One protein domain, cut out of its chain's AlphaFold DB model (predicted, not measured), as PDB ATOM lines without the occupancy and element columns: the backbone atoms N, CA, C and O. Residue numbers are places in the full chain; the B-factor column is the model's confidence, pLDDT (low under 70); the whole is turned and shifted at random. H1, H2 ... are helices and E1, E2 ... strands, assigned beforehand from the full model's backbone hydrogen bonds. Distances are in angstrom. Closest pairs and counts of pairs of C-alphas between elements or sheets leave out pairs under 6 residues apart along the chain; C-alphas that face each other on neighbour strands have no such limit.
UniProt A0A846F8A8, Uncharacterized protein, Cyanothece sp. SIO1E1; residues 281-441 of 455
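What this domain is: This is residues 281 to 441 of the 455 residues of an uncharacterized protein of Cyanothece sp. SIO1E1 (UniProt A0A846F8A8). A small parallel sheet of four strands, E1 E2 E3 E4, makes one wall, bare on its outward side; a layer of helices H2, H6 and H7 is set off from its inward side, with H6 near the middle of the domain and H2 crossing it. The long helix H4 crosses beyond the end of this layer where the strands begin, with H5 folded back on its later part and H3 at its start, while H1 packs on H2 and H5. The printed part has 161 residues, with named elements in the order H1 E1 H2 H3 H4 H5 E2 H6 E3 H7 E4; the class is mixed and the sheet order is E1 E2 E3 E4. It is compact, with a radius of gyration of the C-alphas of 15.1 A, and spans 40 by 38 by 26 A.

How they stand to each other: Look first at E1, residues 295 to 297, and E2, 380 to 384, where N 296 and O 380 are 2.8 A apart, within hydrogen-bond range. E3, 413 to 417, is parallel to E2, with N 381 and O 413 at 2.8 A. E4, 436 to 440, is parallel to E3, with N 438 and O 414 at 2.8 A. H6, 397 to 406, joins E2 and E3 in a strand-helix-strand unit, two parallel neighbour strands with a helix between, its crossover right-handed; H7, 426 to 430, does so for E3 and E4, also right-handed. H6 and H7 touch, closest at C-alphas 398 and 427, 6.5 A. H2, 303 to 318, touches H6 at a steep tilt of 64 degrees, closest at C-alphas 314 and 400, 3.9 A. H1, 281 to 289, touches residues 305 to 309 of H2, closest at C-alphas 286 and 309, 6.6 A. H3, 323 to 332, only just touches H7, with 3 pairs of C-alphas within 8 A, the closest 330 and 430 at 6.7 A. H4, 336 to 360, forms a helical hairpin with H5, 365 to 374, at a shallow tilt of 25 degrees, opposite ways, closest at C-alphas 358 and 367, 4.6 A. H2, H3, H4 and H5 lie between E1 and E2 in a third such unit. Every O i to N i+4 pair is within hydrogen-bond range in H1, H3, H4, H5 and H6; H2 has 11 of 12, and H7 0 of 1, with 2 of 2 O i to N i+3 pairs.

Where its parts are: Find C-alpha 281 at (123.651, 130.367, 111.999), where H1 begins. H4 runs 36.5 A from C-alpha 336 at (98.340, 131.982, 144.534), and H2 runs 21.8 A. E4 runs 13.3 A to C-alpha 440 at (118.291, 150.826, 132.893).

The domain as a whole: The two C-alphas farthest apart, of Val 281 and Glu 334, are 45.3 A apart. The printed part has no cut; E2 to H6, residues 385 to 396, is the long link. Residues 291 to 293 are under pLDDT 70.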
ATOM      1  N   VAL A 281     123.295 129.211 111.165       87.00
ATOM      2  CA  VAL A 281     123.651 130.367 111.999       87.00
ATOM      3  C   VAL A 281     122.651 130.514 113.142       87.00
ATOM      4  O   VAL A 281     123.056 130.643 114.294       87.00
ATOM      5  N   ASP A 282     121.358 130.399 112.837       92.44
ATOM      6  CA  ASP A 282     120.283 130.452 113.824       92.44
ATOM      7  C   ASP A 282     120.371 129.284 114.823       92.44
ATOM      8  O   ASP A 282     120.271 129.482 116.034       92.44
ATOM      9  N   VAL A 283     120.610 128.060 114.338       92.50
ATOM     10  CA  VAL A 283     120.778 126.875 115.202       92.50
ATOM     11  C   VAL A 283     121.985 127.044 116.124       92.50
ATOM     12  O   VAL A 283     121.890 126.767 117.319       92.50
ATOM     13  N   LYS A 284     123.110 127.543 115.600       88.88
ATOM     14  CA  LYS A 284     124.313 127.810 116.394       88.88
ATOM     15  C   LYS A 284     124.059 128.864 117.469       88.88
ATOM     16  O   LYS A 284     124.425 128.645 118.622       88.88
ATOM     17  N   LEU A 285     123.392 129.963 117.114       90.62
ATOM     18  CA  LEU A 285     122.977 130.993 118.064       90.62
ATOM     19  C   LEU A 285     122.171 130.381 119.216       90.62
ATOM     20  O   LEU A 285     122.487 130.621 120.380       90.62
ATOM     21  N   LEU A 286     121.154 129.573 118.906       92.62
ATOM     22  CA  LEU A 286     120.320 128.924 119.919       92.62
ATOM     23  C   LEU A 286     121.146 127.992 120.814       92.62
ATOM     24  O   LEU A 286     121.038 128.062 122.037       92.62
ATOM     25  N   MET A 287     122.019 127.176 120.221       88.94
ATOM     26  CA  MET A 287     122.892 126.260 120.961       88.94
ATOM     27  C   MET A 287     123.847 126.981 121.918       88.94
ATOM     28  O   MET A 287     124.142 126.452 122.986       88.94
ATOM     29  N   GLU A 288     124.326 128.171 121.555       86.06
ATOM     30  CA  GLU A 288     125.251 128.962 122.374       86.06
ATOM     31  C   GLU A 288     124.530 129.794 123.444       86.06
ATOM     32  O   GLU A 288     125.030 129.943 124.561       86.06
ATOM     33  N   ARG A 289     123.364 130.365 123.118       83.56
ATOM     34  CA  ARG A 289     122.678 131.349 123.973       83.56
ATOM     35  C   ARG A 289     121.681 130.743 124.946       83.56
ATOM     36  O   ARG A 289     121.479 131.310 126.016       83.56
ATOM     37  N   VAL A 290     121.112 129.582 124.631       74.44
ATOM     38  CA  VAL A 290     120.128 128.876 125.474       74.44
ATOM     39  C   VAL A 290     120.827 127.930 126.479       74.44
ATOM     40  O   VAL A 290     120.253 126.946 126.926       74.44
ATOM     41  N   PHE A 291     122.100 128.190 126.819       68.50
ATOM     42  CA  PHE A 291     123.000 127.181 127.404       68.50
ATOM     43  C   PHE A 291     123.596 127.394 128.822       68.50
ATOM     44  O   PHE A 291     124.284 126.490 129.293       68.50
ATOM     45  N   PRO A 292     123.363 128.474 129.587       64.94
ATOM     46  CA  PRO A 292     123.778 128.479 130.996       64.94
ATOM     47  C   PRO A 292     122.686 127.891 131.916       64.94
ATOM     48  O   PRO A 292     121.532 128.307 131.827       64.94
ATOM     49  N   PRO A 293     123.025 126.991 132.863       69.56
ATOM     50  CA  PRO A 293     122.033 126.196 133.605       69.56
ATOM     51  C   PRO A 293     121.061 127.034 134.451       69.56
ATOM     52  O   PRO A 293     119.928 126.614 134.679       69.56
ATOM     53  N   ASN A 294     121.480 128.237 134.871       83.38
ATOM     54  CA  ASN A 294     120.696 129.098 135.763       83.38
ATOM     55  C   ASN A 294     120.476 130.518 135.218       83.38
ATOM     56  O   ASN A 294     119.861 131.350 135.887       83.38
ATOM     57  N   HIS A 295     120.990 130.853 134.035       86.25
ATOM     58  CA  HIS A 295     120.769 132.180 133.464       86.25
ATOM     59  C   HIS A 295     120.680 132.146 131.946       86.25
ATOM     60  O   HIS A 295     121.438 131.445 131.299       86.25
ATOM     61  N   LEU A 296     119.801 132.955 131.368       88.88
ATOM     62  CA  LEU A 296     119.682 133.111 129.924       88.88
ATOM     63  C   LEU A 296     120.340 134.429 129.508       88.88
ATOM     64  O   LEU A 296     119.842 135.513 129.822       88.88
ATOM     65  N   ASN A 297     121.493 134.349 128.839       89.25
ATOM     66  CA  ASN A 297     122.230 135.531 128.397       89.25
ATOM     67  C   ASN A 297     121.890 135.889 126.945       89.25
ATOM     68  O   ASN A 297     122.555 135.439 126.008       89.25
ATOM     69  N   LEU A 298     120.883 136.746 126.776       91.44
ATOM     70  CA  LEU A 298     120.488 137.277 125.473       91.44
ATOM     71  C   LEU A 298     121.125 138.640 125.188       91.44
ATOM     72  O   LEU A 298     120.630 139.376 124.348       91.44
ATOM     73  N   ALA A 299     122.218 138.990 125.867       89.69
ATOM     74  CA  ALA A 299     122.888 140.256 125.638       89.69
ATOM     75  C   ALA A 299     123.473 140.352 124.220       89.69
ATOM     76  O   ALA A 299     124.029 139.380 123.688       89.69
ATOM     77  N   TYR A 300     123.437 141.569 123.680       88.88
ATOM     78  CA  TYR A 300     123.996 141.973 122.391       88.88
ATOM     79  C   TYR A 300     123.365 141.284 121.173       88.88
ATOM     80  O   TYR A 300     124.015 141.226 120.132       88.88
ATOM     81  N   LEU A 301     122.131 140.775 121.278       90.62
ATOM     82  CA  LEU A 301     121.434 140.232 120.109       90.62
ATOM     83  C   LEU A 301     120.845 141.350 119.243       90.62
ATOM     84  O   LEU A 301     120.261 142.319 119.747       90.62
ATOM     85  N   ASN A 302     120.979 141.203 117.928       88.88
ATOM     86  CA  ASN A 302     120.297 142.067 116.967       88.88
ATOM     87  C   ASN A 302     118.793 141.719 116.861       88.88
ATOM     88  O   ASN A 302     118.294 140.839 117.563       88.88
ATOM     89  N   ARG A 303     118.057 142.433 115.996       90.69
ATOM     90  CA  ARG A 303     116.599 142.256 115.839       90.69
ATOM     91  C   ARG A 303     116.210 140.854 115.379       90.69
ATOM     92  O   ARG A 303     115.254 140.288 115.902       90.69
ATOM     93  N   HIS A 304     116.960 140.307 114.425       91.56
ATOM     94  CA  HIS A 304     116.729 138.967 113.895       91.56
ATOM     95  C   HIS A 304     117.068 137.903 114.943       91.56
ATOM     96  O   HIS A 304     116.256 137.035 115.237       91.56
ATOM     97  N   GLU A 305     118.241 137.997 115.565       93.06
ATOM     98  CA  GLU A 305     118.708 137.043 116.575       93.06
ATOM     99  C   GLU A 305     117.775 136.987 117.794       93.06
ATOM    100  O   GLU A 305     117.442 135.902 118.274       93.06
ATOM    101  N   SER A 306     117.312 138.142 118.286       94.12
ATOM    102  CA  SER A 306     116.342 138.189 119.384       94.12
ATOM    103  C   SER A 306     115.007 137.563 118.972       94.12
ATOM    104  O   SER A 306     114.447 136.766 119.732       94.12
ATOM    105  N   LYS A 307     114.531 137.841 117.748       95.75
ATOM    106  CA  LYS A 307     113.326 137.220 117.187       95.75
ATOM    107  C   LYS A 307     113.480 135.707 117.038       95.75
ATOM    108  O   LYS A 307     112.556 134.992 117.400       95.75
ATOM    109  N   VAL A 308     114.631 135.198 116.597       96.19
ATOM    110  CA  VAL A 308     114.907 133.751 116.505       96.19
ATOM    111  C   VAL A 308     114.766 133.065 117.850       96.19
ATOM    112  O   VAL A 308     114.119 132.021 117.931       96.19
ATOM    113  N   VAL A 309     115.351 133.643 118.903       95.81
ATOM    114  CA  VAL A 309     115.254 133.074 120.251       95.81
ATOM    115  C   VAL A 309     113.800 133.061 120.715       95.81
ATOM    116  O   VAL A 309     113.318 132.016 121.148       95.81
ATOM    117  N   VAL A 310     113.087 134.184 120.584       96.62
ATOM    118  CA  VAL A 310     111.675 134.285 120.989       96.62
ATOM    119  C   VAL A 310     110.789 133.330 120.187       96.62
ATOM    120  O   VAL A 310     110.011 132.589 120.782       96.62
ATOM    121  N   ASP A 311     110.931 133.288 118.862       97.62
ATOM    122  CA  ASP A 311     110.133 132.431 117.985       97.62
ATOM    123  C   ASP A 311     110.386 130.947 118.266       97.62
ATOM    124  O   ASP A 311     109.438 130.168 118.353       97.62
ATOM    125  N   PHE A 312     111.648 130.539 118.433       96.69
ATOM    126  CA  PHE A 312     111.987 129.145 118.714       96.69
ATOM    127  C   PHE A 312     111.437 128.689 120.063       96.69
ATOM    128  O   PHE A 312     110.722 127.692 120.147       96.69
ATOM    129  N   VAL A 313     111.739 129.448 121.112       94.56
ATOM    130  CA  VAL A 313     111.347 129.109 122.479       94.56
ATOM    131  C   VAL A 313     109.827 129.199 122.657       94.56
ATOM    132  O   VAL A 313     109.222 128.319 123.264       94.56
ATOM    133  N   GLY A 314     109.192 130.231 122.098       95.81
ATOM    134  CA  GLY A 314     107.749 130.423 122.191       95.81
ATOM    135  C   GLY A 314     106.947 129.411 121.373       95.81
ATOM    136  O   GLY A 314     105.944 128.896 121.863       95.81
ATOM    137  N   SER A 315     107.386 129.075 120.153       95.88
ATOM    138  CA  SER A 315     106.674 128.101 119.304       95.88
ATOM    139  C   SER A 315     106.667 126.693 119.890       95.88
ATOM    140  O   SER A 315     105.673 125.984 119.752       95.88
ATOM    141  N   LEU A 316     107.731 126.318 120.600       92.50
ATOM    142  CA  LEU A 316     107.812 125.065 121.341       92.50
ATOM    143  C   LEU A 316     106.714 124.961 122.409       92.50
ATOM    144  O   LEU A 316     106.130 123.893 122.592       92.50
ATOM    145  N   LEU A 317     106.417 126.069 123.097       91.19
ATOM    146  CA  LEU A 317     105.354 126.092 124.094       91.19
ATOM    147  C   LEU A 317     103.974 125.973 123.438       91.19
ATOM    148  O   LEU A 317     103.166 125.165 123.885       91.19
ATOM    149  N   MET A 318     103.734 126.720 122.356       87.38
ATOM    150  CA  MET A 318     102.470 126.692 121.596       87.38
ATOM    151  C   MET A 318     102.149 125.313 121.011       87.38
ATOM    152  O   MET A 318     100.995 124.975 120.774       87.38
ATOM    153  N   ASP A 319     103.182 124.514 120.774       87.00
ATOM    154  CA  ASP A 319     103.080 123.135 120.312       87.00
ATOM    155  C   ASP A 319     102.584 122.153 121.384       87.00
ATOM    156  O   ASP A 319     102.145 121.047 121.057       87.00
ATOM    157  N   CYS A 320     102.700 122.526 122.658       90.56
ATOM    158  CA  CYS A 320     102.342 121.681 123.795       90.56
ATOM    159  C   CYS A 320     101.133 122.217 124.566       90.56
ATOM    160  O   CYS A 320     100.396 121.425 125.149       90.56
ATOM    161  N   LEU A 321     100.945 123.539 124.589       92.44
ATOM    162  CA  LEU A 321      99.981 124.245 125.425       92.44
ATOM    163  C   LEU A 321      99.180 125.263 124.607       92.44
ATOM    164  O   LEU A 321      99.739 125.993 123.789       92.44
ATOM    165  N   ASP A 322      97.889 125.376 124.911       93.88
ATOM    166  CA  ASP A 322      97.068 126.505 124.472       93.88
ATOM    167  C   ASP A 322      97.204 127.651 125.490       93.88
ATOM    168  O   ASP A 322      96.749 127.560 126.635       93.88
ATOM    169  N   ILE A 323      97.889 128.724 125.085       94.31
ATOM    170  CA  ILE A 323      98.174 129.870 125.958       94.31
ATOM    171  C   ILE A 323      96.902 130.638 126.324       94.31
ATOM    172  O   ILE A 323      96.796 131.118 127.452       94.31
ATOM    173  N   GLU A 324      95.933 130.748 125.418       95.00
ATOM    174  CA  GLU A 324      94.699 131.491 125.685       95.00
ATOM    175  C   GLU A 324      93.816 130.739 126.682       95.00
ATOM    176  O   GLU A 324      93.250 131.336 127.606       95.00
ATOM    177  N   ASP A 325      93.764 129.413 126.556       96.38
ATOM    178  CA  ASP A 325      93.113 128.548 127.535       96.38
ATOM    179  C   ASP A 325      93.798 128.641 128.906       96.38
ATOM    180  O   ASP A 325      93.117 128.875 129.911       96.38
ATOM    181  N   PHE A 326      95.134 128.575 128.953       96.75
ATOM    182  CA  PHE A 326      95.892 128.770 130.192       96.75
ATOM    183  C   PHE A 326      95.606 130.132 130.836       96.75
ATOM    184  O   PHE A 326      95.322 130.197 132.034       96.75
ATOM    185  N   LYS A 327      95.647 131.228 130.067       96.94
ATOM    186  CA  LYS A 327      95.383 132.583 130.575       96.94
ATOM    187  C   LYS A 327      93.980 132.681 131.164       96.94
ATOM    188  O   LYS A 327      93.808 133.217 132.262       96.94
ATOM    189  N   ARG A 328      92.980 132.134 130.467       97.50
ATOM    190  CA  ARG A 328      91.592 132.100 130.941       97.50
ATOM    191  C   ARG A 328      91.473 131.360 132.272       97.50
ATOM    192  O   ARG A 328      90.816 131.871 133.179       97.50
ATOM    193  N   GLU A 329      92.104 130.198 132.407       97.81
ATOM    194  CA  GLU A 329      92.112 129.426 133.655       97.81
ATOM    195  C   GLU A 329      92.860 130.156 134.776       97.81
ATOM    196  O   GLU A 329      92.344 130.275 135.889       97.81
ATOM    197  N   ALA A 330      94.027 130.733 134.481       97.44
ATOM    198  CA  ALA A 330      94.837 131.476 135.441       97.44
ATOM    199  C   ALA A 330      94.073 132.669 136.036       97.44
ATOM    200  O   ALA A 330      94.068 132.853 137.254       97.44
ATOM    201  N   ILE A 331      93.358 133.439 135.210       97.31
ATOM    202  CA  ILE A 331      92.526 134.577 135.649       97.31
ATOM    203  C   ILE A 331      91.371 134.127 136.557       97.31
ATOM    204  O   ILE A 331      90.914 134.880 137.422       97.31
ATOM    205  N   GLN A 332      90.882 132.899 136.379       97.19
ATOM    206  CA  GLN A 332      89.806 132.347 137.198       97.19
ATOM    207  C   GLN A 332      90.284 131.844 138.561       97.19
ATOM    208  O   GLN A 332      89.447 131.701 139.454       97.19
ATOM    209  N   THR A 333      91.588 131.618 138.749       97.69
ATOM    210  CA  THR A 333      92.130 131.168 140.035       97.69
ATOM    211  C   THR A 333      91.881 132.190 141.150       97.69
ATOM    212  O   THR A 333      92.044 133.398 140.982       97.69
ATOM    213  N   GLU A 334      91.476 131.695 142.321       96.38
ATOM    214  CA  GLU A 334      91.098 132.534 143.472       96.38
ATOM    215  C   GLU A 334      92.256 132.749 144.467       96.38
ATOM    216  O   GLU A 334      92.113 133.461 145.459       96.38
ATOM    217  N   SER A 335      93.411 132.110 144.249       96.69
ATOM    218  CA  SER A 335      94.571 132.218 145.140       96.69
ATOM    219  C   SER A 335      95.884 131.874 144.438       96.69
ATOM    220  O   SER A 335      95.903 131.142 143.447       96.69
ATOM    221  N   GLU A 336      96.999 132.317 145.022       95.50
ATOM    222  CA  GLU A 336      98.340 131.982 144.534       95.50
ATOM    223  C   GLU A 336      98.606 130.469 144.537       95.50
ATOM    224  O   GLU A 336      99.220 129.953 143.607       95.50
ATOM    225  N   SER A 337      98.095 129.731 145.529       95.94
ATOM    226  CA  SER A 337      98.255 128.274 145.579       95.94
ATOM    227  C   SER A 337      97.532 127.568 144.428       95.94
ATOM    228  O   SER A 337      98.073 126.607 143.886       95.94
ATOM    229  N   ALA A 338      96.345 128.040 144.032       97.25
ATOM    230  CA  ALA A 338      95.611 127.484 142.894       97.25
ATOM    231  C   ALA A 338      96.333 127.765 141.564       97.25
ATOM    232  O   ALA A 338      96.438 126.879 140.720       97.25
ATOM    233  N   LEU A 339      96.902 128.966 141.407       97.06
ATOM    234  CA  LEU A 339      97.739 129.298 140.252       97.06
ATOM    235  C   LEU A 339      98.995 128.413 140.178       97.06
ATOM    236  O   LEU A 339      99.361 127.962 139.097       97.06
ATOM    237  N   GLN A 340      99.640 128.125 141.312       95.56
ATOM    238  CA  GLN A 340     100.799 127.226 141.347       95.56
ATOM    239  C   GLN A 340     100.441 125.800 140.909       95.56
ATOM    240  O   GLN A 340     101.172 125.224 140.110       95.56
ATOM    241  N   GLN A 341      99.299 125.266 141.355       96.62
ATOM    242  CA  GLN A 341      98.819 123.950 140.915       96.62
ATOM    243  C   GLN A 341      98.537 123.910 139.409       96.62
ATOM    244  O   GLN A 341      98.872 122.928 138.748       96.62
ATOM    245  N   LEU A 342      97.959 124.985 138.858       97.19
ATOM    246  CA  LEU A 342      97.760 125.115 137.416       97.19
ATOM    247  C   LEU A 342      99.105 125.075 136.675       97.19
ATOM    248  O   LEU A 342      99.262 124.294 135.743       97.19
ATOM    249  N   LEU A 343     100.095 125.859 137.114       96.31
ATOM    250  CA  LEU A 343     101.436 125.861 136.519       96.31
ATOM    251  C   LEU A 343     102.117 124.486 136.585       96.31
ATOM    252  O   LEU A 343     102.732 124.080 135.604       96.31
ATOM    253  N   ASP A 344     101.994 123.762 137.701       95.31
ATOM    254  CA  ASP A 344     102.531 122.400 137.853       95.31
ATOM    255  C   ASP A 344     101.919 121.427 136.832       95.31
ATOM    256  O   ASP A 344     102.627 120.613 136.225       95.31
ATOM    257  N   ALA A 345     100.607 121.536 136.600       96.00
ATOM    258  CA  ALA A 345      99.914 120.750 135.586       96.00
ATOM    259  C   ALA A 345     100.408 121.098 134.171       96.00
ATOM    260  O   ALA A 345     100.752 120.193 133.407       96.00
ATOM    261  N   GLN A 346     100.527 122.390 133.842       95.31
ATOM    262  CA  GLN A 346     101.025 122.833 132.533       95.31
ATOM    263  C   GLN A 346     102.484 122.422 132.294       95.31
ATOM    264  O   GLN A 346     102.825 121.947 131.211       95.31
ATOM    265  N   PHE A 347     103.345 122.526 133.310       94.44
ATOM    266  CA  PHE A 347     104.735 122.076 133.221       94.44
ATOM    267  C   PHE A 347     104.828 120.564 132.977       94.44
ATOM    268  O   PHE A 347     105.652 120.110 132.186       94.44
ATOM    269  N   SER A 348     103.945 119.778 133.599       94.88
ATOM    270  CA  SER A 348     103.879 118.329 133.376       94.88
ATOM    271  C   SER A 348     103.478 117.981 131.937       94.88
ATOM    272  O   SER A 348     104.080 117.087 131.338       94.88
ATOM    273  N   ILE A 349     102.507 118.703 131.360       94.69
ATOM    274  CA  ILE A 349     102.089 118.543 129.954       94.69
ATOM    275  C   ILE A 349     103.241 118.899 129.012       94.69
ATOM    276  O   ILE A 349     103.566 118.117 128.118       94.69
ATOM    277  N   LEU A 350     103.888 120.044 129.245       94.44
ATOM    278  CA  LEU A 350     105.047 120.489 128.479       94.44
ATOM    279  C   LEU A 350     106.165 119.439 128.499       94.44
ATOM    280  O   LEU A 350     106.629 119.019 127.441       94.44
ATOM    281  N   ASN A 351     106.557 118.966 129.686       94.56
ATOM    282  CA  ASN A 351     107.615 117.968 129.840       94.56
ATOM    283  C   ASN A 351     107.310 116.687 129.062       94.56
ATOM    284  O   ASN A 351     108.160 116.202 128.318       94.56
ATOM    285  N   ALA A 352     106.090 116.159 129.186       95.00
ATOM    286  CA  ALA A 352     105.682 114.961 128.460       95.00
ATOM    287  C   ALA A 352     105.681 115.178 126.933       95.00
ATOM    288  O   ALA A 352     106.144 114.315 126.183       95.00
ATOM    289  N   GLY A 353     105.194 116.336 126.473       93.44
ATOM    290  CA  GLY A 353     105.162 116.702 125.056       93.44
ATOM    291  C   GLY A 353     106.557 116.800 124.436       93.44
ATOM    292  O   GLY A 353     106.802 116.233 123.368       93.44
ATOM    293  N   LEU A 354     107.493 117.461 125.121       93.25
ATOM    294  CA  LEU A 354     108.872 117.608 124.651       93.25
ATOM    295  C   LEU A 354     109.654 116.303 124.724       93.25
ATOM    296  O   LEU A 354     110.337 115.966 123.760       93.25
ATOM    297  N   GLN A 355     109.503 115.532 125.803       95.12
ATOM    298  CA  GLN A 355     110.167 114.238 125.951       95.12
ATOM    299  C   GLN A 355     109.806 113.290 124.800       95.12
ATOM    300  O   GLN A 355     110.692 112.711 124.171       95.12
ATOM    301  N   LYS A 356     108.520 113.221 124.433       93.38
ATOM    302  CA  LYS A 356     108.066 112.449 123.270       93.38
ATOM    303  C   LYS A 356     108.767 112.891 121.979       93.38
ATOM    304  O   LYS A 356     109.208 112.054 121.198       93.38
ATOM    305  N   ARG A 357     108.896 114.202 121.744       91.88
ATOM    306  CA  ARG A 357     109.556 114.752 120.542       91.88
ATOM    307  C   ARG A 357     111.059 114.475 120.515       91.88
ATOM    308  O   ARG A 357     111.613 114.280 119.432       91.88
ATOM    309  N   ILE A 358     111.701 114.464 121.681       95.12
ATOM    310  CA  ILE A 358     113.115 114.113 121.833       95.12
ATOM    311  C   ILE A 358     113.325 112.649 121.439       95.12
ATOM    312  O   ILE A 358     114.180 112.361 120.604       95.12
ATOM    313  N   GLU A 359     112.494 111.745 121.960       94.94
ATOM    314  CA  GLU A 359     112.559 110.302 121.693       94.94
ATOM    315  C   GLU A 359     112.362 109.942 120.213       94.94
ATOM    316  O   GLU A 359     112.933 108.963 119.735       94.94
ATOM    317  N   GLU A 360     111.599 110.740 119.459       92.38
ATOM    318  CA  GLU A 360     111.388 110.503 118.027       92.38
ATOM    319  C   GLU A 360     112.664 110.651 117.183       92.38
ATOM    320  O   GLU A 360     112.811 109.954 116.173       92.38
ATOM    321  N   TYR A 361     113.573 111.551 117.573       95.50
ATOM    322  CA  TYR A 361     114.886 111.698 116.943       95.50
ATOM    323  C   TYR A 361     115.899 112.355 117.896       95.50
ATOM    324  O   TYR A 361     116.130 113.564 117.799       95.50
ATOM    325  N   PRO A 362     116.530 111.589 118.803       95.00
ATOM    326  CA  PRO A 362     117.375 112.148 119.865       95.00
ATOM    327  C   PRO A 362     118.604 112.908 119.355       95.00
ATOM    328  O   PRO A 362     118.994 113.917 119.932       95.00
ATOM    329  N   GLU A 363     119.172 112.463 118.233       93.31
ATOM    330  CA  GLU A 363     120.413 113.015 117.669       93.31
ATOM    331  C   GLU A 363     120.228 114.372 116.966       93.31
ATOM    332  O   GLU A 363     121.210 115.042 116.651       93.31
ATOM    333  N   SER A 364     118.988 114.797 116.706       95.31
ATOM    334  CA  SER A 364     118.717 116.098 116.076       95.31
ATOM    335  C   SER A 364     119.195 117.278 116.913       95.31
ATOM    336  O   SER A 364     119.071 117.280 118.139       95.31
ATOM    337  N   TRP A 365     119.610 118.357 116.243       94.88
ATOM    338  CA  TRP A 365     119.897 119.615 116.934       94.88
ATOM    339  C   TRP A 365     118.643 120.157 117.638       94.88
ATOM    340  O   TRP A 365     118.741 120.741 118.714       94.88
ATOM    341  N   MET A 366     117.451 119.923 117.082       95.06
ATOM    342  CA  MET A 366     116.206 120.407 117.676       95.06
ATOM    343  C   MET A 366     115.848 119.636 118.955       95.06
ATOM    344  O   MET A 366     115.508 120.267 119.954       95.06
ATOM    345  N   SER A 367     116.015 118.307 118.986       95.38
ATOM    346  CA  SER A 367     115.823 117.521 120.217       95.38
ATOM    347  C   SER A 367     116.875 117.848 121.275       95.38
ATOM    348  O   SER A 367     116.548 117.941 122.455       95.38
ATOM    349  N   GLN A 368     118.121 118.107 120.873       94.44
ATOM    350  CA  GLN A 368     119.155 118.587 121.793       94.44
ATOM    351  C   GLN A 368     118.788 119.945 122.421       94.44
ATOM    352  O   GLN A 368     119.008 120.145 123.614       94.44
ATOM    353  N   LEU A 369     118.201 120.875 121.655       93.19
ATOM    354  CA  LEU A 369     117.691 122.140 122.197       93.19
ATOM    355  C   LEU A 369     116.501 121.926 123.140       93.19
ATOM    356  O   LEU A 369     116.444 122.559 124.192       93.19
ATOM    357  N   TYR A 370     115.575 121.024 122.802       93.50
ATOM    358  CA  TYR A 370     114.452 120.675 123.677       93.50
ATOM    359  C   TYR A 370     114.935 120.115 125.014       93.50
ATOM    360  O   TYR A 370     114.483 120.569 126.062       93.50
ATOM    361  N   GLN A 371     115.901 119.193 124.984       92.44
ATOM    362  CA  GLN A 371     116.509 118.624 126.184       92.44
ATOM    363  C   GLN A 371     117.120 119.719 127.068       92.44
ATOM    364  O   GLN A 371     116.856 119.770 128.266       92.44
ATOM    365  N   LYS A 372     117.875 120.653 126.476       89.56
ATOM    366  CA  LYS A 372     118.468 121.784 127.211       89.56
ATOM    367  C   LYS A 372     117.410 122.691 127.846       89.56
ATOM    368  O   LYS A 372     117.598 123.146 128.969       89.56
ATOM    369  N   LEU A 373     116.305 122.957 127.146       89.19
ATOM    370  CA  LEU A 373     115.210 123.780 127.669       89.19
ATOM    371  C   LEU A 373     114.473 123.105 128.834       89.19
ATOM    372  O   LEU A 373     114.107 123.788 129.788       89.19
ATOM    373  N   LEU A 374     114.306 121.779 128.792       89.81
ATOM    374  CA  LEU A 374     113.745 120.992 129.897       89.81
ATOM    375  C   LEU A 374     114.629 121.013 131.153       89.81
ATOM    376  O   LEU A 374     114.129 120.952 132.273       89.81
ATOM    377  N   GLU A 375     115.944 121.100 130.970       89.06
ATOM    378  CA  GLU A 375     116.926 121.134 132.057       89.06
ATOM    379  C   GLU A 375     117.119 122.530 132.669       89.06
ATOM    380  O   GLU A 375     117.813 122.670 133.682       89.06
ATOM    381  N   LEU A 376     116.521 123.567 132.074       88.12
ATOM    382  CA  LEU A 376     116.730 124.954 132.467       88.12
ATOM    383  C   LEU A 376     116.153 125.236 133.863       88.12
ATOM    384  O   LEU A 376     114.962 125.047 134.106       88.12
ATOM    385  N   LYS A 377     116.993 125.756 134.768       90.12
ATOM    386  CA  LYS A 377     116.613 126.186 136.126       90.12
ATOM    387  C   LYS A 377     116.830 127.682 136.279       90.12
ATOM    388  O   LYS A 377     117.745 128.146 136.953       90.12
ATOM    389  N   LEU A 378     116.012 128.446 135.575       92.25
ATOM    390  CA  LEU A 378     116.251 129.853 135.314       92.25
ATOM    391  C   LEU A 378     116.160 130.711 136.583       92.25
ATOM    392  O   LEU A 378     115.124 130.779 137.239       92.25
ATOM    393  N   GLU A 379     117.226 131.445 136.884       94.12
ATOM    394  CA  GLU A 379     117.261 132.458 137.944       94.12
ATOM    395  C   GLU A 379     117.376 133.871 137.369       94.12
ATOM    396  O   GLU A 379     116.858 134.824 137.955       94.12
ATOM    397  N   LYS A 380     118.074 134.033 136.235       93.81
ATOM    398  CA  LYS A 380     118.356 135.350 135.646       93.81
ATOM    399  C   LYS A 380     118.208 135.373 134.133       93.81
ATOM    400  O   LYS A 380     118.574 134.420 133.460       93.81
ATOM    401  N   VAL A 381     117.762 136.500 133.593       93.38
ATOM    402  CA  VAL A 381     117.718 136.764 132.151       93.38
ATOM    403  C   VAL A 381     118.353 138.120 131.878       93.38
ATOM    404  O   VAL A 381     118.006 139.099 132.538       93.38
ATOM    405  N   PHE A 382     119.276 138.182 130.920       92.25
ATOM    406  CA  PHE A 382     119.984 139.412 130.561       92.25
ATOM    407  C   PHE A 382     119.573 139.901 129.171       92.25
ATOM    408  O   PHE A 382     119.795 139.207 128.182       92.25
ATOM    409  N   PHE A 383     119.036 141.120 129.115       91.25
ATOM    410  CA  PHE A 383     118.730 141.891 127.908       91.25
ATOM    411  C   PHE A 383     119.618 143.146 127.873       91.25
ATOM    412  O   PHE A 383     119.149 144.287 127.919       91.25
ATOM    413  N   GLU A 384     120.940 142.955 127.879       89.19
ATOM    414  CA  GLU A 384     121.892 144.060 127.726       89.19
ATOM    415  C   GLU A 384     122.092 144.354 126.235       89.19
ATOM    416  O   GLU A 384     122.482 143.474 125.474       89.19
ATOM    417  N   LYS A 385     121.828 145.595 125.808       88.31
ATOM    418  CA  LYS A 385     122.000 146.091 124.426       88.31
ATOM    419  C   LYS A 385     121.381 145.177 123.364       88.31
ATOM    420  O   LYS A 385     121.947 144.995 122.291       88.31
ATOM    421  N   THR A 386     120.233 144.599 123.680       90.00
ATOM    422  CA  THR A 386     119.493 143.723 122.776       90.00
ATOM    423  C   THR A 386     118.453 144.533 122.014       90.00
ATOM    424  O   THR A 386     117.826 145.436 122.568       90.00
ATOM    425  N   LEU A 387     118.265 144.248 120.729       89.81
ATOM    426  CA  LEU A 387     117.264 144.933 119.911       89.81
ATOM    427  C   LEU A 387     116.015 144.061 119.798       89.81
ATOM    428  O   LEU A 387     116.063 142.997 119.191       89.81
ATOM    429  N   PHE A 388     114.903 144.505 120.386       89.88
ATOM    430  CA  PHE A 388     113.672 143.712 120.518       89.88
ATOM    431  C   PHE A 388     112.559 144.086 119.528       89.88
ATOM    432  O   PHE A 388     111.489 143.489 119.585       89.88
ATOM    433  N   SER A 389     112.779 145.033 118.606       90.25
ATOM    434  CA  SER A 389     111.725 145.555 117.707       90.25
ATOM    435  C   SER A 389     110.928 144.464 116.999       90.25
ATOM    436  O   SER A 389     109.704 144.524 116.924       90.25
ATOM    437  N   GLU A 390     111.624 143.470 116.451       92.62
ATOM    438  CA  GLU A 390     110.996 142.381 115.701       92.62
ATOM    439  C   GLU A 390     110.436 141.300 116.629       92.62
ATOM    440  O   GLU A 390     109.330 140.811 116.403       92.62
ATOM    441  N   ALA A 391     111.157 140.983 117.706       94.81
ATOM    442  CA  ALA A 391     110.734 140.019 118.715       94.81
ATOM    443  C   ALA A 391     109.434 140.438 119.429       94.81
ATOM    444  O   ALA A 391     108.577 139.592 119.669       94.81
ATOM    445  N   ASN A 392     109.247 141.736 119.697       94.44
ATOM    446  CA  ASN A 392     108.025 142.278 120.304       94.44
ATOM    447  C   ASN A 392     106.775 142.009 119.448       94.44
ATOM    448  O   ASN A 392     105.680 141.889 119.976       94.44
ATOM    449  N   ASN A 393     106.934 141.866 118.129       94.12
ATOM    450  CA  ASN A 393     105.833 141.584 117.206       94.12
ATOM    451  C   ASN A 393     105.636 140.080 116.941       94.12
ATOM    452  O   ASN A 393     104.887 139.710 116.033       94.12
ATOM    453  N   SER A 394     106.337 139.207 117.673       95.94
ATOM    454  CA  SER A 394     106.194 137.759 117.529       95.94
ATOM    455  C   SER A 394     104.850 137.278 118.078       95.94
ATOM    456  O   SER A 394     104.508 137.541 119.231       95.94
ATOM    457  N   GLN A 395     104.128 136.483 117.284       94.88
ATOM    458  CA  GLN A 395     102.898 135.795 117.704       94.88
ATOM    459  C   GLN A 395     103.084 134.856 118.902       94.88
ATOM    460  O   GLN A 395     102.100 134.470 119.524       94.88
ATOM    461  N   VAL A 396     104.322 134.476 119.224       96.81
ATOM    462  CA  VAL A 396     104.630 133.540 120.314       96.81
ATOM    463  C   VAL A 396     105.381 134.202 121.471       96.81
ATOM    464  O   VAL A 396     105.947 133.508 122.315       96.81
ATOM    465  N   LEU A 397     105.364 135.541 121.546       96.62
ATOM    466  CA  LEU A 397     106.018 136.299 122.616       96.62
ATOM    467  C   LEU A 397     105.532 135.870 124.008       96.62
ATOM    468  O   LEU A 397     106.342 135.652 124.907       96.62
ATOM    469  N   GLU A 398     104.221 135.699 124.195       96.12
ATOM    470  CA  GLU A 398     103.672 135.229 125.474       96.12
ATOM    471  C   GLU A 398     104.162 133.819 125.823       96.12
ATOM    472  O   GLU A 398     104.484 133.556 126.981       96.12
ATOM    473  N   GLY A 399     104.309 132.944 124.822       96.50
ATOM    474  CA  GLY A 399     104.854 131.598 124.999       96.50
ATOM    475  C   GLY A 399     106.314 131.606 125.425       96.50
ATOM    476  O   GLY A 399     106.698 130.868 126.332       96.50
ATOM    477  N   PHE A 400     107.116 132.502 124.849       96.25
ATOM    478  CA  PHE A 400     108.488 132.716 125.299       96.25
ATOM    479  C   PHE A 400     108.528 133.083 126.788       96.25
ATOM    480  O   PHE A 400     109.224 132.424 127.559       96.25
ATOM    481  N   TYR A 401     107.743 134.078 127.221       95.81
ATOM    482  CA  TYR A 401     107.714 134.483 128.630       95.81
ATOM    483  C   TYR A 401     107.170 133.394 129.551       95.81
ATOM    484  O   TYR A 401     107.748 133.167 130.613       95.81
ATOM    485  N   LEU A 402     106.095 132.700 129.171       95.75
ATOM    486  CA  LEU A 402     105.546 131.624 129.991       95.75
ATOM    487  C   LEU A 402     106.566 130.499 130.189       95.75
ATOM    488  O   LEU A 402     106.702 130.027 131.316       95.75
ATOM    489  N   LEU A 403     107.352 130.138 129.166       94.19
ATOM    490  CA  LEU A 403     108.431 129.168 129.355       94.19
ATOM    491  C   LEU A 403     109.453 129.652 130.391       94.19
ATOM    492  O   LEU A 403     109.801 128.881 131.277       94.19
ATOM    493  N   LEU A 404     109.879 130.924 130.351       93.56
ATOM    494  CA  LEU A 404     110.782 131.465 131.380       93.56
ATOM    495  C   LEU A 404     110.199 131.261 132.786       93.56
ATOM    496  O   LEU A 404     110.912 130.831 133.691       93.56
ATOM    497  N   GLY A 405     108.904 131.549 132.952       93.62
ATOM    498  CA  GLY A 405     108.179 131.383 134.211       93.62
ATOM    499  C   GLY A 405     108.038 129.929 134.671       93.62
ATOM    500  O   GLY A 405     108.102 129.676 135.874       93.62
ATOM    501  N   LEU A 406     107.865 128.989 133.738       93.50
ATOM    502  CA  LEU A 406     107.784 127.550 134.016       93.50
ATOM    503  C   LEU A 406     109.155 126.946 134.345       93.50
ATOM    504  O   LEU A 406     109.248 126.084 135.213       93.50
ATOM    505  N   SER A 407     110.224 127.440 133.719       91.38
ATOM    506  CA  SER A 407     111.606 127.004 133.952       91.38
ATOM    507  C   SER A 407     112.215 127.530 135.259       91.38
ATOM    508  O   SER A 407     113.418 127.384 135.473       91.38
ATOM    509  N   SER A 408     111.439 128.170 136.143       90.69
ATOM    510  CA  SER A 408     111.942 128.707 137.411       90.69
ATOM    511  C   SER A 408     111.141 128.238 138.621       90.69
ATOM    512  O   SER A 408     109.930 128.425 138.728       90.69
ATOM    513  N   GLU A 409     111.854 127.703 139.611       87.75
ATOM    514  CA  GLU A 409     111.305 127.448 140.948       87.75
ATOM    515  C   GLU A 409     111.366 128.699 141.846       87.75
ATOM    516  O   GLU A 409     110.697 128.789 142.884       87.75
ATOM    517  N   GLN A 410     112.186 129.682 141.468       90.38
ATOM    518  CA  GLN A 410     112.487 130.868 142.263       90.38
ATOM    519  C   GLN A 410     111.975 132.148 141.594       90.38
ATOM    520  O   GLN A 410     111.250 132.128 140.606       90.38
ATOM    521  N   GLN A 411     112.265 133.295 142.208       93.75
ATOM    522  CA  GLN A 411     111.959 134.574 141.586       93.75
ATOM    523  C   GLN A 411     113.016 134.854 140.517       93.75
ATOM    524  O   GLN A 411     114.187 135.024 140.846       93.75
ATOM    525  N   ILE A 412     112.589 134.949 139.260       94.62
ATOM    526  CA  ILE A 412     113.470 135.298 138.143       94.62
ATOM    527  C   ILE A 412     113.855 136.775 138.238       94.62
ATOM    528  O   ILE A 412     113.007 137.640 138.479       94.62
ATOM    529  N   TYR A 413     115.127 137.072 138.003       95.12
ATOM    530  CA  TYR A 413     115.635 138.423 137.818       95.12
ATOM    531  C   TYR A 413     115.832 138.723 136.330       95.12
ATOM    532  O   TYR A 413     116.633 138.071 135.666       95.12
ATOM    533  N   ILE A 414     115.124 139.720 135.806       93.88
ATOM    534  CA  ILE A 414     115.247 140.154 134.410       93.88
ATOM    535  C   ILE A 414     115.981 141.492 134.402       93.88
ATOM    536  O   ILE A 414     115.478 142.472 134.955       93.88
ATOM    537  N   ASP A 415     117.164 141.529 133.799       92.25
ATOM    538  CA  ASP A 415     117.986 142.733 133.697       92.25
ATOM    539  C   ASP A 415     117.903 143.331 132.296       92.25
ATOM    540  O   ASP A 415     118.248 142.675 131.314       92.25
ATOM    541  N   ILE A 416     117.436 144.574 132.203       90.69
ATOM    542  CA  ILE A 416     117.169 145.254 130.937       90.69
ATOM    543  C   ILE A 416     118.032 146.510 130.865       90.69
ATOM    544  O   ILE A 416     117.819 147.467 131.617       90.69
ATOM    545  N   HIS A 417     119.000 146.516 129.945       87.56
ATOM    546  CA  HIS A 417     119.939 147.624 129.738       87.56
ATOM    547  C   HIS A 417     120.056 147.985 128.260       87.56
ATOM    548  O   HIS A 417     121.002 147.585 127.582       87.56
ATOM    549  N   GLN A 418     119.087 148.733 127.736       82.50
ATOM    550  CA  GLN A 418     119.018 149.035 126.304       82.50
ATOM    551  C   GLN A 418     118.130 150.240 125.990       82.50
ATOM    552  O   GLN A 418     117.276 150.641 126.783       82.50
ATOM    553  N   SER A 419     118.322 150.803 124.795       78.00
ATOM    554  CA  SER A 419     117.528 151.920 124.269       78.00
ATOM    555  C   SER A 419     116.159 151.504 123.725       78.00
ATOM    556  O   SER A 419     115.284 152.352 123.592       78.00
ATOM    557  N   GLU A 420     115.974 150.229 123.385       82.88
ATOM    558  CA  GLU A 420     114.713 149.682 122.884       82.88
ATOM    559  C   GLU A 420     114.172 148.652 123.877       82.88
ATOM    560  O   GLU A 420     114.700 147.549 123.989       82.88
ATOM    561  N   ALA A 421     113.145 149.019 124.641       83.00
ATOM    562  CA  ALA A 421     112.597 148.149 125.674       83.00
ATOM    563  C   ALA A 421     111.903 146.907 125.068       83.00
ATOM    564  O   ALA A 421     111.185 147.039 124.070       83.00
ATOM    565  N   PRO A 422     112.070 145.715 125.670       90.12
ATOM    566  CA  PRO A 422     111.262 144.564 125.306       90.12
ATOM    567  C   PRO A 422     109.827 144.788 125.792       90.12
ATOM    568  O   PRO A 422     109.595 145.389 126.848       90.12
ATOM    569  N   GLU A 423     108.864 144.290 125.030       92.69
ATOM    570  CA  GLU A 423     107.480 144.226 125.468       92.69
ATOM    571  C   GLU A 423     107.350 143.158 126.557       92.69
ATOM    572  O   GLU A 423     107.847 142.037 126.419       92.69
ATOM    573  N   ILE A 424     106.728 143.540 127.675       92.94
ATOM    574  CA  ILE A 424     106.487 142.661 128.818       92.94
ATOM    575  C   ILE A 424     104.989 142.319 128.838       92.94
ATOM    576  O   ILE A 424     104.199 143.161 129.277       92.94
ATOM    577  N   PRO A 425     104.579 141.126 128.373       94.44
ATOM    578  CA  PRO A 425     103.175 140.727 128.343       94.44
ATOM    579  C   PRO A 425     102.625 140.467 129.747       94.44
ATOM    580  O   PRO A 425     103.365 140.194 130.690       94.44
ATOM    581  N   GLU A 426     101.300 140.510 129.893       94.94
ATOM    582  CA  GLU A 426     100.616 140.308 131.180       94.94
ATOM    583  C   GLU A 426     100.867 138.930 131.811       94.94
ATOM    584  O   GLU A 426     100.754 138.777 133.028       94.94
ATOM    585  N   ILE A 427     101.278 137.944 131.008       95.81
ATOM    586  CA  ILE A 427     101.566 136.579 131.455       95.81
ATOM    587  C   ILE A 427     102.664 136.511 132.530       95.81
ATOM    588  O   ILE A 427     102.705 135.550 133.293       95.81
ATOM    589  N   ILE A 428     103.497 137.554 132.688       95.44
ATOM    590  CA  ILE A 428     104.470 137.637 133.794       95.44
ATOM    591  C   ILE A 428     103.816 137.584 135.182       95.44
ATOM    592  O   ILE A 428     104.440 137.151 136.151       95.44
ATOM    593  N   TRP A 429     102.552 138.008 135.290       96.12
ATOM    594  CA  TRP A 429     101.779 137.943 136.530       96.12
ATOM    595  C   TRP A 429     101.331 136.522 136.855       96.12
ATOM    596  O   TRP A 429     100.980 136.247 137.999       96.12
ATOM    597  N   MET A 430     101.371 135.622 135.871       96.19
ATOM    598  CA  MET A 430     100.958 134.227 135.987       96.19
ATOM    599  C   MET A 430     102.131 133.296 136.320       96.19
ATOM    600  O   MET A 430     101.936 132.094 136.397       96.19
ATOM    601  N   PHE A 431     103.344 133.817 136.548       95.81
ATOM    602  CA  PHE A 431     104.522 133.009 136.897       95.81
ATOM    603  C   PHE A 431     104.411 132.394 138.296       95.81
ATOM    604  O   PHE A 431     103.642 132.869 139.131       95.81
ATOM    605  N   ARG A 432     105.252 131.407 138.637       93.06
ATOM    606  CA  ARG A 432     105.285 130.882 140.017       93.06
ATOM    607  C   ARG A 432     105.580 131.982 141.038       93.06
ATOM    608  O   ARG A 432     104.952 132.011 142.090       93.06
ATOM    609  N   LYS A 433     106.476 132.912 140.702       93.69
ATOM    610  CA  LYS A 433     106.756 134.143 141.454       93.69
ATOM    611  C   LYS A 433     106.850 135.316 140.487       93.69
ATOM    612  O   LYS A 433     107.447 135.175 139.422       93.69
ATOM    613  N   VAL A 434     106.307 136.474 140.869       93.75
ATOM    614  CA  VAL A 434     106.380 137.689 140.041       93.75
ATOM    615  C   VAL A 434     107.854 138.059 139.819       93.75
ATOM    616  O   VAL A 434     108.588 138.216 140.804       93.75
ATOM    617  N   PRO A 435     108.319 138.191 138.564       94.69
ATOM    618  CA  PRO A 435     109.727 138.431 138.277       94.69
ATOM    619  C   PRO A 435     110.183 139.807 138.772       94.69
ATOM    620  O   PRO A 435     109.453 140.802 138.720       94.69
ATOM    621  N   ARG A 436     111.439 139.889 139.215       94.50
ATOM    622  CA  ARG A 436     112.089 141.159 139.541       94.50
ATOM    623  C   ARG A 436     112.725 141.726 138.277       94.50
ATOM    624  O   ARG A 436     113.753 141.231 137.832       94.50
ATOM    625  N   ILE A 437     112.143 142.795 137.741       92.81
ATOM    626  CA  ILE A 437     112.648 143.447 136.525       92.81
ATOM    627  C   ILE A 437     113.448 144.698 136.889       92.81
ATOM    628  O   ILE A 437     112.897 145.635 137.481       92.81
ATOM    629  N   ASN A 438     114.729 144.707 136.525       91.00
ATOM    630  CA  ASN A 438     115.602 145.868 136.595       91.00
ATOM    631  C   ASN A 438     115.622 146.587 135.245       91.00
ATOM    632  O   ASN A 438     115.832 145.971 134.208       91.00
ATOM    633  N   TRP A 439     115.406 147.897 135.283       88.44
ATOM    634  CA  TRP A 439     115.361 148.745 134.101       88.44
ATOM    635  C   TRP A 439     116.508 149.733 134.152       88.44
ATOM    636  O   TRP A 439     116.691 150.439 135.145       88.44
ATOM    637  N   SER A 440     117.249 149.829 133.060       78.94
ATOM    638  CA  SER A 440     118.291 150.826 132.893       78.94
ATOM    639  C   SER A 440     118.244 151.390 131.475       78.94
ATOM    640  O   SER A 440     118.004 150.674 130.509       78.94
ATOM    641  N   GLN A 441     118.435 152.707 131.369       76.81
ATOM    642  CA  GLN A 441     118.266 153.532 130.159       76.81
ATOM    643  C   GLN A 441     116.818 153.750 129.685       76.81
ATOM    644  O   GLN A 441     116.489 154.874 129.313       76.81
TER     645      GLN A 441